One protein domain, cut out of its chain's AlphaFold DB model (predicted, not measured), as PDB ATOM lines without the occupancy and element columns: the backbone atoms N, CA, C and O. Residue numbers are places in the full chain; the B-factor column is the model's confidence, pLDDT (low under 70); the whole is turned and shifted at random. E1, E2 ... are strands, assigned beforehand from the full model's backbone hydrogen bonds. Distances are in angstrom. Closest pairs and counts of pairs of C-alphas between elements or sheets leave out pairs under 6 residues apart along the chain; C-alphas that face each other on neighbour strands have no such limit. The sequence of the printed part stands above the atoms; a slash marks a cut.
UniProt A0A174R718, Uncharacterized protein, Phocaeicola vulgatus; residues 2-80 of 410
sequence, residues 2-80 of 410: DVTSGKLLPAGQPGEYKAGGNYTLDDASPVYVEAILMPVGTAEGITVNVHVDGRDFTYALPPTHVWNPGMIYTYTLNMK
ATOM      1  N   ASP A   2     -34.284  37.881 -32.628       54.34
ATOM      2  CA  ASP A   2     -35.675  37.572 -32.922       54.34
ATOM      3  C   ASP A   2     -36.518  38.087 -31.751       54.34
ATOM      4  O   ASP A   2     -36.360  37.646 -30.613       54.34
ATOM      5  N   VAL A   3     -37.362  39.074 -32.032       57.69
ATOM      6  CA  VAL A   3     -38.193  39.761 -31.038       57.69
ATOM      7  C   VAL A   3     -39.388  38.923 -30.578       57.69
ATOM      8  O   VAL A   3     -39.979  39.233 -29.550       57.69
ATOM      9  N   THR A   4     -39.717  37.837 -31.286       53.34
ATOM     10  CA  THR A   4     -40.785  36.901 -30.906       53.34
ATOM     11  C   THR A   4     -40.267  35.740 -30.058       53.34
ATOM     12  O   THR A   4     -40.956  35.294 -29.143       53.34
ATOM     13  N   SER A   5     -39.041  35.269 -30.317       65.38
ATOM     14  CA  SER A   5     -38.459  34.110 -29.620       65.38
ATOM     15  C   SER A   5     -37.320  34.448 -28.652       65.38
ATOM     16  O   SER A   5     -36.847  33.577 -27.922       65.38
ATOM     17  N   GLY A   6     -36.838  35.693 -28.652       59.72
ATOM     18  CA  GLY A   6     -35.692  36.139 -27.859       59.72
ATOM     19  C   GLY A   6     -34.340  35.584 -28.326       59.72
ATOM     20  O   GLY A   6     -33.314  35.858 -27.700       59.72
ATOM     21  N   LYS A   7     -34.291  34.808 -29.420       68.56
ATOM     22  CA  LYS A   7     -33.047  34.219 -29.932       68.56
ATOM     23  C   LYS A   7     -32.172  35.249 -30.639       68.56
ATOM     24  O   LYS A   7     -32.640  36.106 -31.381       68.56
ATOM     25  N   LEU A   8     -30.858  35.142 -30.473       59.69
ATOM     26  CA  LEU A   8     -29.908  35.913 -31.273       59.69
ATOM     27  C   LEU A   8     -29.844  35.318 -32.686       59.69
ATOM     28  O   LEU A   8     -29.372  34.199 -32.870       59.69
ATOM     29  N   LEU A   9     -30.353  36.061 -33.670       61.22
ATOM     30  CA  LEU A   9     -30.203  35.732 -35.087       61.22
ATOM     31  C   LEU A   9     -28.798  36.131 -35.575       61.22
ATOM     32  O   LEU A   9     -28.255  37.123 -35.073       61.22
ATOM     33  N   PRO A  10     -28.212  35.397 -36.540       63.78
ATOM     34  CA  PRO A  10     -26.967  35.784 -37.196       63.78
ATOM     35  C   PRO A  10     -27.047  37.205 -37.766       63.78
ATOM     36  O   PRO A  10     -28.082  37.616 -38.296       63.78
ATOM     37  N   ALA A  11     -25.948  37.955 -37.674       56.25
ATOM     38  CA  ALA A  11     -25.863  39.295 -38.247       56.25
ATOM     39  C   ALA A  11     -26.171  39.256 -39.758       56.25
ATOM     40  O   ALA A  11     -25.574  38.468 -40.489       56.25
ATOM     41  N   GLY A  12     -27.109  40.096 -40.210       59.38
ATOM     42  CA  GLY A  12     -27.512  40.207 -41.617       59.38
ATOM     43  C   GLY A  12     -28.767  39.423 -42.025       59.38
ATOM     44  O   GLY A  12     -29.180  39.543 -43.174       59.38
ATOM     45  N   GLN A  13     -29.405  38.657 -41.127       62.62
ATOM     46  CA  GLN A  13     -30.722  38.070 -41.414       62.62
ATOM     47  C   GLN A  13     -31.864  39.054 -41.092       62.62
ATOM     48  O   GLN A  13     -31.898  39.574 -39.972       62.62
ATOM     49  N   PRO A  14     -32.806  39.296 -42.029       63.66
ATOM     50  CA  PRO A  14     -34.000  40.094 -41.762       63.66
ATOM     51  C   PRO A  14     -34.842  39.447 -40.657       63.66
ATOM     52  O   PRO A  14     -35.085  38.241 -40.685       63.66
ATOM     53  N   GLY A  15     -35.276  40.241 -39.680       70.44
ATOM     54  CA  GLY A  15     -36.280  39.824 -38.702       70.44
ATOM     55  C   GLY A  15     -37.680  40.195 -39.183       70.44
ATOM     56  O   GLY A  15     -37.854  41.245 -39.795       70.44
ATOM     57  N   GLU A  16     -38.673  39.363 -38.877       79.38
ATOM     58  CA  GLU A  16     -40.087  39.653 -39.130       79.38
ATOM     59  C   GLU A  16     -40.819  39.854 -37.798       79.38
ATOM     60  O   GLU A  16     -40.582  39.130 -36.827       79.38
ATOM     61  N   TYR A  17     -41.701  40.851 -37.737       82.69
ATOM     62  CA  TYR A  17     -42.564  41.100 -36.587       82.69
ATOM     63  C   TYR A  17     -43.986  41.367 -37.070       82.69
ATOM     64  O   TYR A  17     -44.221  42.298 -37.841       82.69
ATOM     65  N   LYS A  18     -44.941  40.565 -36.594       85.50
ATOM     66  CA  LYS A  18     -46.354  40.729 -36.930       85.50
ATOM     67  C   LYS A  18     -47.051  41.601 -35.888       85.50
ATOM     68  O   LYS A  18     -47.161  41.207 -34.728       85.50
ATOM     69  N   ALA A  19     -47.560  42.752 -36.321       84.12
ATOM     70  CA  ALA A  19     -48.384  43.649 -35.518       84.12
ATOM     71  C   ALA A  19     -49.813  43.690 -36.077       84.12
ATOM     72  O   ALA A  19     -50.009  43.988 -37.253       84.12
ATOM     73  N   GLY A  20     -50.808  43.405 -35.234       83.00
ATOM     74  CA  GLY A  20     -52.222  43.461 -35.621       83.00
ATOM     75  C   GLY A  20     -52.691  42.361 -36.588       83.00
ATOM     76  O   GLY A  20     -51.988  41.384 -36.867       83.00
ATOM     77  N   GLY A  21     -53.930  42.504 -37.064       84.88
ATOM     78  CA  GLY A  21     -54.579  41.628 -38.046       84.88
ATOM     79  C   GLY A  21     -56.104  41.587 -37.895       84.88
ATOM     80  O   GLY A  21     -56.636  41.971 -36.858       84.88
ATOM     81  N   ASN A  22     -56.796  41.072 -38.920       81.12
ATOM     82  CA  ASN A  22     -58.259  40.892 -38.962       81.12
ATOM     83  C   ASN A  22     -59.077  42.189 -38.822       81.12
ATOM     84  O   ASN A  22     -60.134  42.205 -38.193       81.12
ATOM     85  N   TYR A  23     -58.591  43.278 -39.410       82.19
ATOM     86  CA  TYR A  23     -59.312  44.546 -39.446       82.19
ATOM     87  C   TYR A  23     -60.257  44.620 -40.648       82.19
ATOM     88  O   TYR A  23     -59.988  44.043 -41.698       82.19
ATOM     89  N   THR A  24     -61.341  45.378 -40.500       76.75
ATOM     90  CA  THR A  24     -62.111  45.920 -41.628       76.75
ATOM     91  C   THR A  24     -61.706  47.381 -41.779       76.75
ATOM     92  O   THR A  24     -61.754  48.118 -40.795       76.75
ATOM     93  N   LEU A  25     -61.237  47.777 -42.963       74.75
ATOM     94  CA  LEU A  25     -60.779  49.145 -43.223       74.75
ATOM     95  C   LEU A  25     -61.962  50.030 -43.635       74.75
ATOM     96  O   LEU A  25     -62.788  49.614 -44.446       74.75
ATOM     97  N   ASP A  26     -62.022  51.241 -43.083       70.44
ATOM     98  CA  ASP A  26     -63.033  52.263 -43.374       70.44
ATOM     99  C   ASP A  26     -62.367  53.648 -43.345       70.44
ATOM    100  O   ASP A  26     -61.707  54.002 -42.366       70.44
ATOM    101  N   ASP A  27     -62.557  54.440 -44.400       68.94
ATOM    102  CA  ASP A  27     -62.003  55.794 -44.517       68.94
ATOM    103  C   ASP A  27     -62.546  56.741 -43.432       68.94
ATOM    104  O   ASP A  27     -61.855  57.672 -43.015       68.94
ATOM    105  N   ALA A  28     -63.766  56.504 -42.936       74.00
ATOM    106  CA  ALA A  28     -64.349  57.284 -41.845       74.00
ATOM    107  C   ALA A  28     -63.778  56.908 -40.466       74.00
ATOM    108  O   ALA A  28     -63.931  57.667 -39.506       74.00
ATOM    109  N   SER A  29     -63.134  55.740 -40.359       79.88
ATOM    110  CA  SER A  29     -62.614  55.171 -39.112       79.88
ATOM    111  C   SER A  29     -61.243  54.523 -39.348       79.88
ATOM    112  O   SER A  29     -61.138  53.292 -39.373       79.88
ATOM    113  N   PRO A  30     -60.173  55.325 -39.520       82.06
ATOM    114  CA  PRO A  30     -58.841  54.799 -39.785       82.06
ATOM    115  C   PRO A  30     -58.368  53.886 -38.650       82.06
ATOM    116  O   PRO A  30     -58.509  54.197 -37.463       82.06
ATOM    117  N   VAL A  31     -57.783  52.751 -39.025       87.19
ATOM    118  CA  VAL A  31     -57.260  51.760 -38.081       87.19
ATOM    119  C   VAL A  31     -55.869  52.174 -37.614       87.19
ATOM    120  O   VAL A  31     -54.982  52.439 -38.424       87.19
ATOM    121  N   TYR A  32     -55.663  52.161 -36.299       88.06
ATOM    122  CA  TYR A  32     -54.358  52.371 -35.678       88.06
ATOM    123  C   TYR A  32     -53.770  51.023 -35.262       88.06
ATOM    124  O   TYR A  32     -54.411  50.247 -34.553       88.06
ATOM    125  N   VAL A  33     -52.543  50.751 -35.703       88.56
ATOM    126  CA  VAL A  33     -51.766  49.580 -35.288       88.56
ATOM    127  C   VAL A  33     -50.526  50.076 -34.566       88.56
ATOM    128  O   VAL A  33     -49.738  50.836 -35.125       88.56
ATOM    129  N   GLU A  34     -50.351  49.639 -33.324       90.38
ATOM    130  CA  GLU A  34     -49.209  50.004 -32.491       90.38
ATOM    131  C   GLU A  34     -48.272  48.806 -32.312       90.38
ATOM    132  O   GLU A  34     -48.704  47.657 -32.182       90.38
ATOM    133  N   ALA A  35     -46.968  49.076 -32.294       88.12
ATOM    134  CA  ALA A  35     -45.932  48.083 -32.046       88.12
ATOM    135  C   ALA A  35     -44.786  48.711 -31.248       88.12
ATOM    136  O   ALA A  35     -44.379  49.840 -31.516       88.12
ATOM    137  N   ILE A  36     -44.239  47.959 -30.291       87.19
ATOM    138  CA  ILE A  36     -43.027  48.344 -29.564       87.19
ATOM    139  C   ILE A  36     -41.854  47.620 -30.218       87.19
ATOM    140  O   ILE A  36     -41.793  46.392 -30.207       87.19
ATOM    141  N   LEU A  37     -40.935  48.389 -30.797       86.12
ATOM    142  CA  LEU A  37     -39.790  47.878 -31.545       86.12
ATOM    143  C   LEU A  37     -38.474  48.332 -30.912       86.12
ATOM    144  O   LEU A  37     -38.417  49.295 -30.146       86.12
ATOM    145  N   MET A  38     -37.401  47.617 -31.244       84.75
ATOM    146  CA  MET A  38     -36.054  47.988 -30.822       84.75
ATOM    147  C   MET A  38     -35.596  49.270 -31.545       84.75
ATOM    148  O   MET A  38     -35.942  49.462 -32.712       84.75
ATOM    149  N   PRO A  39     -34.778  50.118 -30.897       88.06
ATOM    150  CA  PRO A  39     -34.135  51.254 -31.549       88.06
ATOM    151  C   PRO A  39     -33.316  50.826 -32.775       88.06
ATOM    152  O   PRO A  39     -32.619  49.808 -32.726       88.06
ATOM    153  N   VAL A  40     -33.349  51.624 -33.845       86.94
ATOM    154  CA  VAL A  40     -32.548  51.404 -35.062       86.94
ATOM    155  C   VAL A  40     -31.840  52.689 -35.477       86.94
ATOM    156  O   VAL A  40     -32.420  53.774 -35.431       86.94
ATOM    157  N   GLY A  41     -30.576  52.564 -35.888       85.31
ATOM    158  CA  GLY A  41     -29.757  53.690 -36.357       85.31
ATOM    159  C   GLY A  41     -30.055  54.133 -37.795       85.31
ATOM    160  O   GLY A  41     -29.567  55.173 -38.217       85.31
ATOM    161  N   THR A  42     -30.821  53.335 -38.540       86.50
ATOM    162  CA  THR A  42     -31.306  53.594 -39.901       86.50
ATOM    163  C   THR A  42     -32.518  52.699 -40.160       86.50
ATOM    164  O   THR A  42     -32.578  51.586 -39.627       86.50
ATOM    165  N   ALA A  43     -33.469  53.170 -40.965       86.38
ATOM    166  CA  ALA A  43     -34.598  52.372 -41.442       86.38
ATOM    167  C   ALA A  43     -34.370  51.790 -42.850       86.38
ATOM    168  O   ALA A  43     -35.289  51.225 -43.442       86.38
ATOM    169  N   GLU A  44     -33.155  51.914 -43.395       86.19
ATOM    170  CA  GLU A  44     -32.771  51.299 -44.666       86.19
ATOM    171  C   GLU A  44     -33.032  49.784 -44.650       86.19
ATOM    172  O   GLU A  44     -32.574  49.062 -43.765       86.19
ATOM    173  N   GLY A  45     -33.801  49.305 -45.632       81.56
ATOM    174  CA  GLY A  45     -34.194  47.898 -45.739       81.56
ATOM    175  C   GLY A  45     -35.358  47.474 -44.833       81.56
ATOM    176  O   GLY A  45     -35.790  46.327 -44.929       81.56
ATOM    177  N   ILE A  46     -35.904  48.364 -43.995       87.81
ATOM    178  CA  ILE A  46     -37.113  48.084 -43.210       87.81
ATOM    179  C   ILE A  46     -38.350  48.338 -44.074       87.81
ATOM    180  O   ILE A  46     -38.552  49.434 -44.604       87.81
ATOM    181  N   THR A  47     -39.210  47.328 -44.173       88.38
ATOM    182  CA  THR A  47     -40.480  47.403 -44.898       88.38
ATOM    183  C   THR A  47     -41.661  47.093 -43.993       88.38
ATOM    184  O   THR A  47     -41.599  46.175 -43.179       88.38
ATOM    185  N   VAL A  48     -42.764  47.807 -44.192       89.00
ATOM    186  CA  VAL A  48     -44.080  47.475 -43.646       89.00
ATOM    187  C   VAL A  48     -44.850  46.722 -44.724       89.00
ATOM    188  O   VAL A  48     -45.040  47.253 -45.815       89.00
ATOM    189  N   ASN A  49     -45.275  45.495 -44.435       86.88
ATOM    190  CA  ASN A  49     -46.127  44.714 -45.327       86.88
ATOM    191  C   ASN A  49     -47.544  44.626 -44.743       86.88
ATOM    192  O   ASN A  49     -47.711  44.313 -43.564       86.88
ATOM    193  N   VAL A  50     -48.553  44.935 -45.558       85.94
ATOM    194  CA  VAL A  50     -49.970  44.872 -45.193       85.94
ATOM    195  C   VAL A  50     -50.690  43.968 -46.185       85.94
ATOM    196  O   VAL A  50     -50.719  44.256 -47.380       85.94
ATOM    197  N   HIS A  51     -51.294  42.895 -45.684       80.19
ATOM    198  CA  HIS A  51     -52.101  41.984 -46.489       80.19
ATOM    199  C   HIS A  51     -53.576  42.399 -46.433       80.19
ATOM    200  O   HIS A  51     -54.178  42.371 -45.358       80.19
ATOM    201  N   VAL A  52     -54.161  42.767 -47.574       74.75
ATOM    202  CA  VAL A  52     -55.578  43.150 -47.694       74.75
ATOM    203  C   VAL A  52     -56.203  42.426 -48.877       74.75
ATOM    204  O   VAL A  52     -55.672  42.467 -49.985       74.75
ATOM    205  N   ASP A  53     -57.323  41.743 -48.628       69.25
ATOM    206  CA  ASP A  53     -58.131  41.041 -49.635       69.25
ATOM    207  C   ASP A  53     -57.319  40.140 -50.587       69.25
ATOM    208  O   ASP A  53     -57.522  40.128 -51.802       69.25
ATOM    209  N   GLY A  54     -56.366  39.378 -50.039       63.34
ATOM    210  CA  GLY A  54     -55.543  38.444 -50.813       63.34
ATOM    211  C   GLY A  54     -54.345  39.077 -51.529       63.34
ATOM    212  O   GLY A  54     -53.672  38.379 -52.289       63.34
ATOM    213  N   ARG A  55     -54.061  40.369 -51.314       65.56
ATOM    214  CA  ARG A  55     -52.931  41.092 -51.920       65.56
ATOM    215  C   ARG A  55     -52.005  41.691 -50.864       65.56
ATOM    216  O   ARG A  55     -52.465  42.221 -49.855       65.56
ATOM    217  N   ASP A  56     -50.707  41.666 -51.152       77.69
ATOM    218  CA  ASP A  56     -49.666  42.246 -50.302       77.69
ATOM    219  C   ASP A  56     -49.310  43.668 -50.753       77.69
ATOM    220  O   ASP A  56     -48.961  43.905 -51.911       77.69
ATOM    221  N   PHE A  57     -49.345  44.614 -49.818       76.62
ATOM    222  CA  PHE A  57     -48.885  45.986 -50.000       76.62
ATOM    223  C   PHE A  57     -47.615  46.196 -49.180       76.62
ATOM    224  O   PHE A  57     -47.646  46.116 -47.955       76.62
ATOM    225  N   THR A  58     -46.496  46.489 -49.846       84.25
ATOM    226  CA  THR A  58     -45.195  46.684 -49.188       84.25
ATOM    227  C   THR A  58     -44.771  48.145 -49.268       84.25
ATOM    228  O   THR A  58     -44.650  48.704 -50.356       84.25
ATOM    229  N   TYR A  59     -44.493  48.753 -48.119       83.88
ATOM    230  CA  TYR A  59     -43.988  50.116 -47.992       83.88
ATOM    231  C   TYR A  59     -42.587  50.105 -47.377       83.88
ATOM    232  O   TYR A  59     -42.408  49.646 -46.253       83.88
ATOM    233  N   ALA A  60     -41.590  50.615 -48.100       87.81
ATOM    234  CA  ALA A  60     -40.241  50.796 -47.567       87.81
ATOM    235  C   ALA A  60     -40.151  52.108 -46.779       87.81
ATOM    236  O   ALA A  60     -40.567  53.160 -47.269       87.81
ATOM    237  N   LEU A  61     -39.594  52.057 -45.569       87.06
ATOM    238  CA  LEU A  61     -39.389  53.259 -44.766       87.06
ATOM    239  C   LEU A  61     -38.244  54.115 -45.339       87.06
ATOM    240  O   LEU A  61     -37.278  53.567 -45.875       87.06
ATOM    241  N   PRO A  62     -38.305  55.455 -45.207       86.31
ATOM    242  CA  PRO A  62     -37.203  56.325 -45.603       86.31
ATOM    243  C   PRO A  62     -35.884  55.926 -44.916       86.31
ATOM    244  O   PRO A  62     -35.848  55.880 -43.684       86.31
ATOM    245  N   PRO A  63     -34.783  55.711 -45.665       84.69
ATOM    246  CA  PRO A  63     -33.496  55.294 -45.095       84.69
ATOM    247  C   PRO A  63     -32.946  56.245 -44.025       84.69
ATOM    248  O   PRO A  63     -32.198  55.842 -43.145       84.69
ATOM    249  N   THR A  64     -33.331  57.522 -44.078       88.69
ATOM    250  CA  THR A  64     -32.894  58.563 -43.138       88.69
ATOM    251  C   THR A  64     -33.583  58.502 -41.774       88.69
ATOM    252  O   THR A  64     -33.213  59.258 -40.877       88.69
ATOM    253  N   HIS A  65     -34.594  57.651 -41.592       89.06
ATOM    254  CA  HIS A  65     -35.292  57.541 -40.317       89.06
ATOM    255  C   HIS A  65     -34.469  56.785 -39.271       89.06
ATOM    256  O   HIS A  65     -33.863  55.755 -39.548       89.06
ATOM    257  N   VAL A  66     -34.501  57.303 -38.042       91.12
ATOM    258  CA  VAL A  66     -33.810  56.757 -36.868       91.12
ATOM    259  C   VAL A  66     -34.838  56.574 -35.760       91.12
ATOM    260  O   VAL A  66     -35.552  57.527 -35.436       91.12
ATOM    261  N   TRP A  67     -34.902  55.379 -35.165       91.88
ATOM    262  CA  TRP A  67     -35.774  55.102 -34.022       91.88
ATOM    263  C   TRP A  67     -34.981  55.151 -32.722       91.88
ATOM    264  O   TRP A  67     -34.160  54.278 -32.454       91.88
ATOM    265  N   ASN A  68     -35.234  56.173 -31.908       91.69
ATOM    266  CA  ASN A  68     -34.585  56.376 -30.620       91.69
ATOM    267  C   ASN A  68     -35.372  55.702 -29.483       91.69
ATOM    268  O   ASN A  68     -36.603  55.626 -29.551       91.69
ATOM    269  N   PRO A  69     -34.693  55.257 -28.408       91.88
ATOM    270  CA  PRO A  69     -35.363  54.711 -27.232       91.88
ATOM    271  C   PRO A  69     -36.383  55.698 -26.643       91.88
ATOM    272  O   PRO A  69     -36.067  56.867 -26.442       91.88
ATOM    273  N   GLY A  70     -37.589  55.214 -26.331       89.00
ATOM    274  CA  GLY A  70     -38.629  56.003 -25.657       89.00
ATOM    275  C   GLY A  70     -39.388  56.996 -26.545       89.00
ATOM    276  O   GLY A  70     -40.179  57.776 -26.019       89.00
ATOM    277  N   MET A  71     -39.174  56.975 -27.862       94.19
ATOM    278  CA  MET A  71     -39.862  57.848 -28.818       94.19
ATOM    279  C   MET A  71     -41.004  57.121 -29.541       94.19
ATOM    280  O   MET A  71     -40.960  55.904 -29.720       94.19
ATOM    281  N   ILE A  72     -42.007  57.882 -29.992       91.44
ATOM    282  CA  ILE A  72     -43.131  57.394 -30.805       91.44
ATOM    283  C   ILE A  72     -42.958  57.908 -32.237       91.44
ATOM    284  O   ILE A  72     -42.716  59.098 -32.446       91.44
ATOM    285  N   TYR A  73     -43.101  57.011 -33.212       88.75
ATOM    286  CA  TYR A  73     -43.024  57.314 -34.640       88.75
ATOM    287  C   TYR A  73     -44.327  56.890 -35.316       88.75
ATOM    288  O   TYR A  73     -44.715  55.727 -35.220       88.75
ATOM    289  N   THR A  74     -44.982  57.819 -36.014       88.69
ATOM    290  CA  THR A  74     -46.255  57.567 -36.704       88.69
ATOM    291  C   THR A  74     -46.046  57.555 -38.212       88.69
ATOM    292  O   THR A  74     -45.529  58.519 -38.778       88.69
ATOM    293  N   TYR A  75     -46.487  56.479 -38.862       87.12
ATOM    294  CA  TYR A  75     -46.495  56.327 -40.315       87.12
ATOM    295  C   TYR A  75     -47.934  56.160 -40.796       87.12
ATOM    296  O   TYR A  75     -48.629  55.249 -40.350       87.12
ATOM    297  N   THR A  76     -48.375  57.015 -41.718       83.62
ATOM    298  CA  THR A  76     -49.705  56.913 -42.334       83.62
ATOM    299  C   THR A  76     -49.586  56.214 -43.682       83.62
ATOM    300  O   THR A  76     -48.977  56.753 -44.606       83.62
ATOM    301  N   LEU A  77     -50.174  55.022 -43.803       79.12
ATOM    302  CA  LEU A  77     -50.256  54.292 -45.066       79.12
ATOM    303  C   LEU A  77     -51.633  54.518 -45.691       79.12
ATOM    304  O   LEU A  77     -52.632  53.989 -45.212       79.12
ATOM    305  N   ASN A  78     -51.681  55.286 -46.778       70.94
ATOM    306  CA  ASN A  78     -52.905  55.465 -47.553       70.94
ATOM    307  C   ASN A  78     -53.021  54.334 -48.576       70.94
ATOM    308  O   ASN A  78     -52.301  54.310 -49.577       70.94
ATOM    309  N   MET A  79     -53.924  53.395 -48.317       67.44
ATOM    310  CA  MET A  79     -54.192  52.276 -49.209       67.44
ATOM    311  C   MET A  79     -55.356  52.610 -50.136       67.44
ATOM    312  O   MET A  79     -56.512  52.574 -49.733       67.44
ATOM    313  N   LYS A  80     -55.064  52.903 -51.402       57.72
ATOM    314  CA  LYS A  80     -56.102  53.047 -52.427       57.72
ATOM    315  C   LYS A  80     -56.495  51.664 -52.955       57.72
ATOM    316  O   LYS A  80     -55.955  51.209 -53.961       57.72
TER     317      LYS A  80
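AT A GLANCE: This is residues 2 to 80 of the 410 residues of an uncharacterized protein of Phocaeicola vulgatus (UniProt A0A174R718). There is little regular structure here: one hairpin, E1 and E2, forms one side of an elongated domain, while long unnamed runs, residues 14 to 27, 28 to 41 and 72 to 80, pass back and forth along its length. Residues 2 to 13 make a loop at one end. The printed part has 79 residues, 12 of them in two antiparallel strands, E1 then E2, with no named helix; its class is all strand. It is only just loose, close to compact, with a radius of gyration of the C-alphas of 14.1 A and spans of 40 by 24 by 20 A.

IN THESE COORDINATES: Find C-alpha 47 at (-40.480, 47.403, -44.898); from there E1, residues 47 to 52, runs 15.9 A. E2, residues 55 to 60, runs 16.6 A to C-alpha 60 at (-40.241, 50.796, -47.567).

HOW THE PARTS SIT: E1 and E2 form a hairpin with a tight link, antiparallel at 160 degrees between directions. Look at C-alphas 49 and 58, which face each other at 4.4 A. N 50 and O 57 are within hydrogen-bond range at 2.8 A, as are N 59 and O 48 at 2.8 A.

THE WHOLE: The two farthest C-alphas, of Pro 10 and Ala 28, are 43.4 A apart. The printed part has no cut. Residues 2 to 46 and 61 to 80 hold no named element. Model confidence is under 70 at residues 2 to 14, 27, 53 to 55 and 79 to 80.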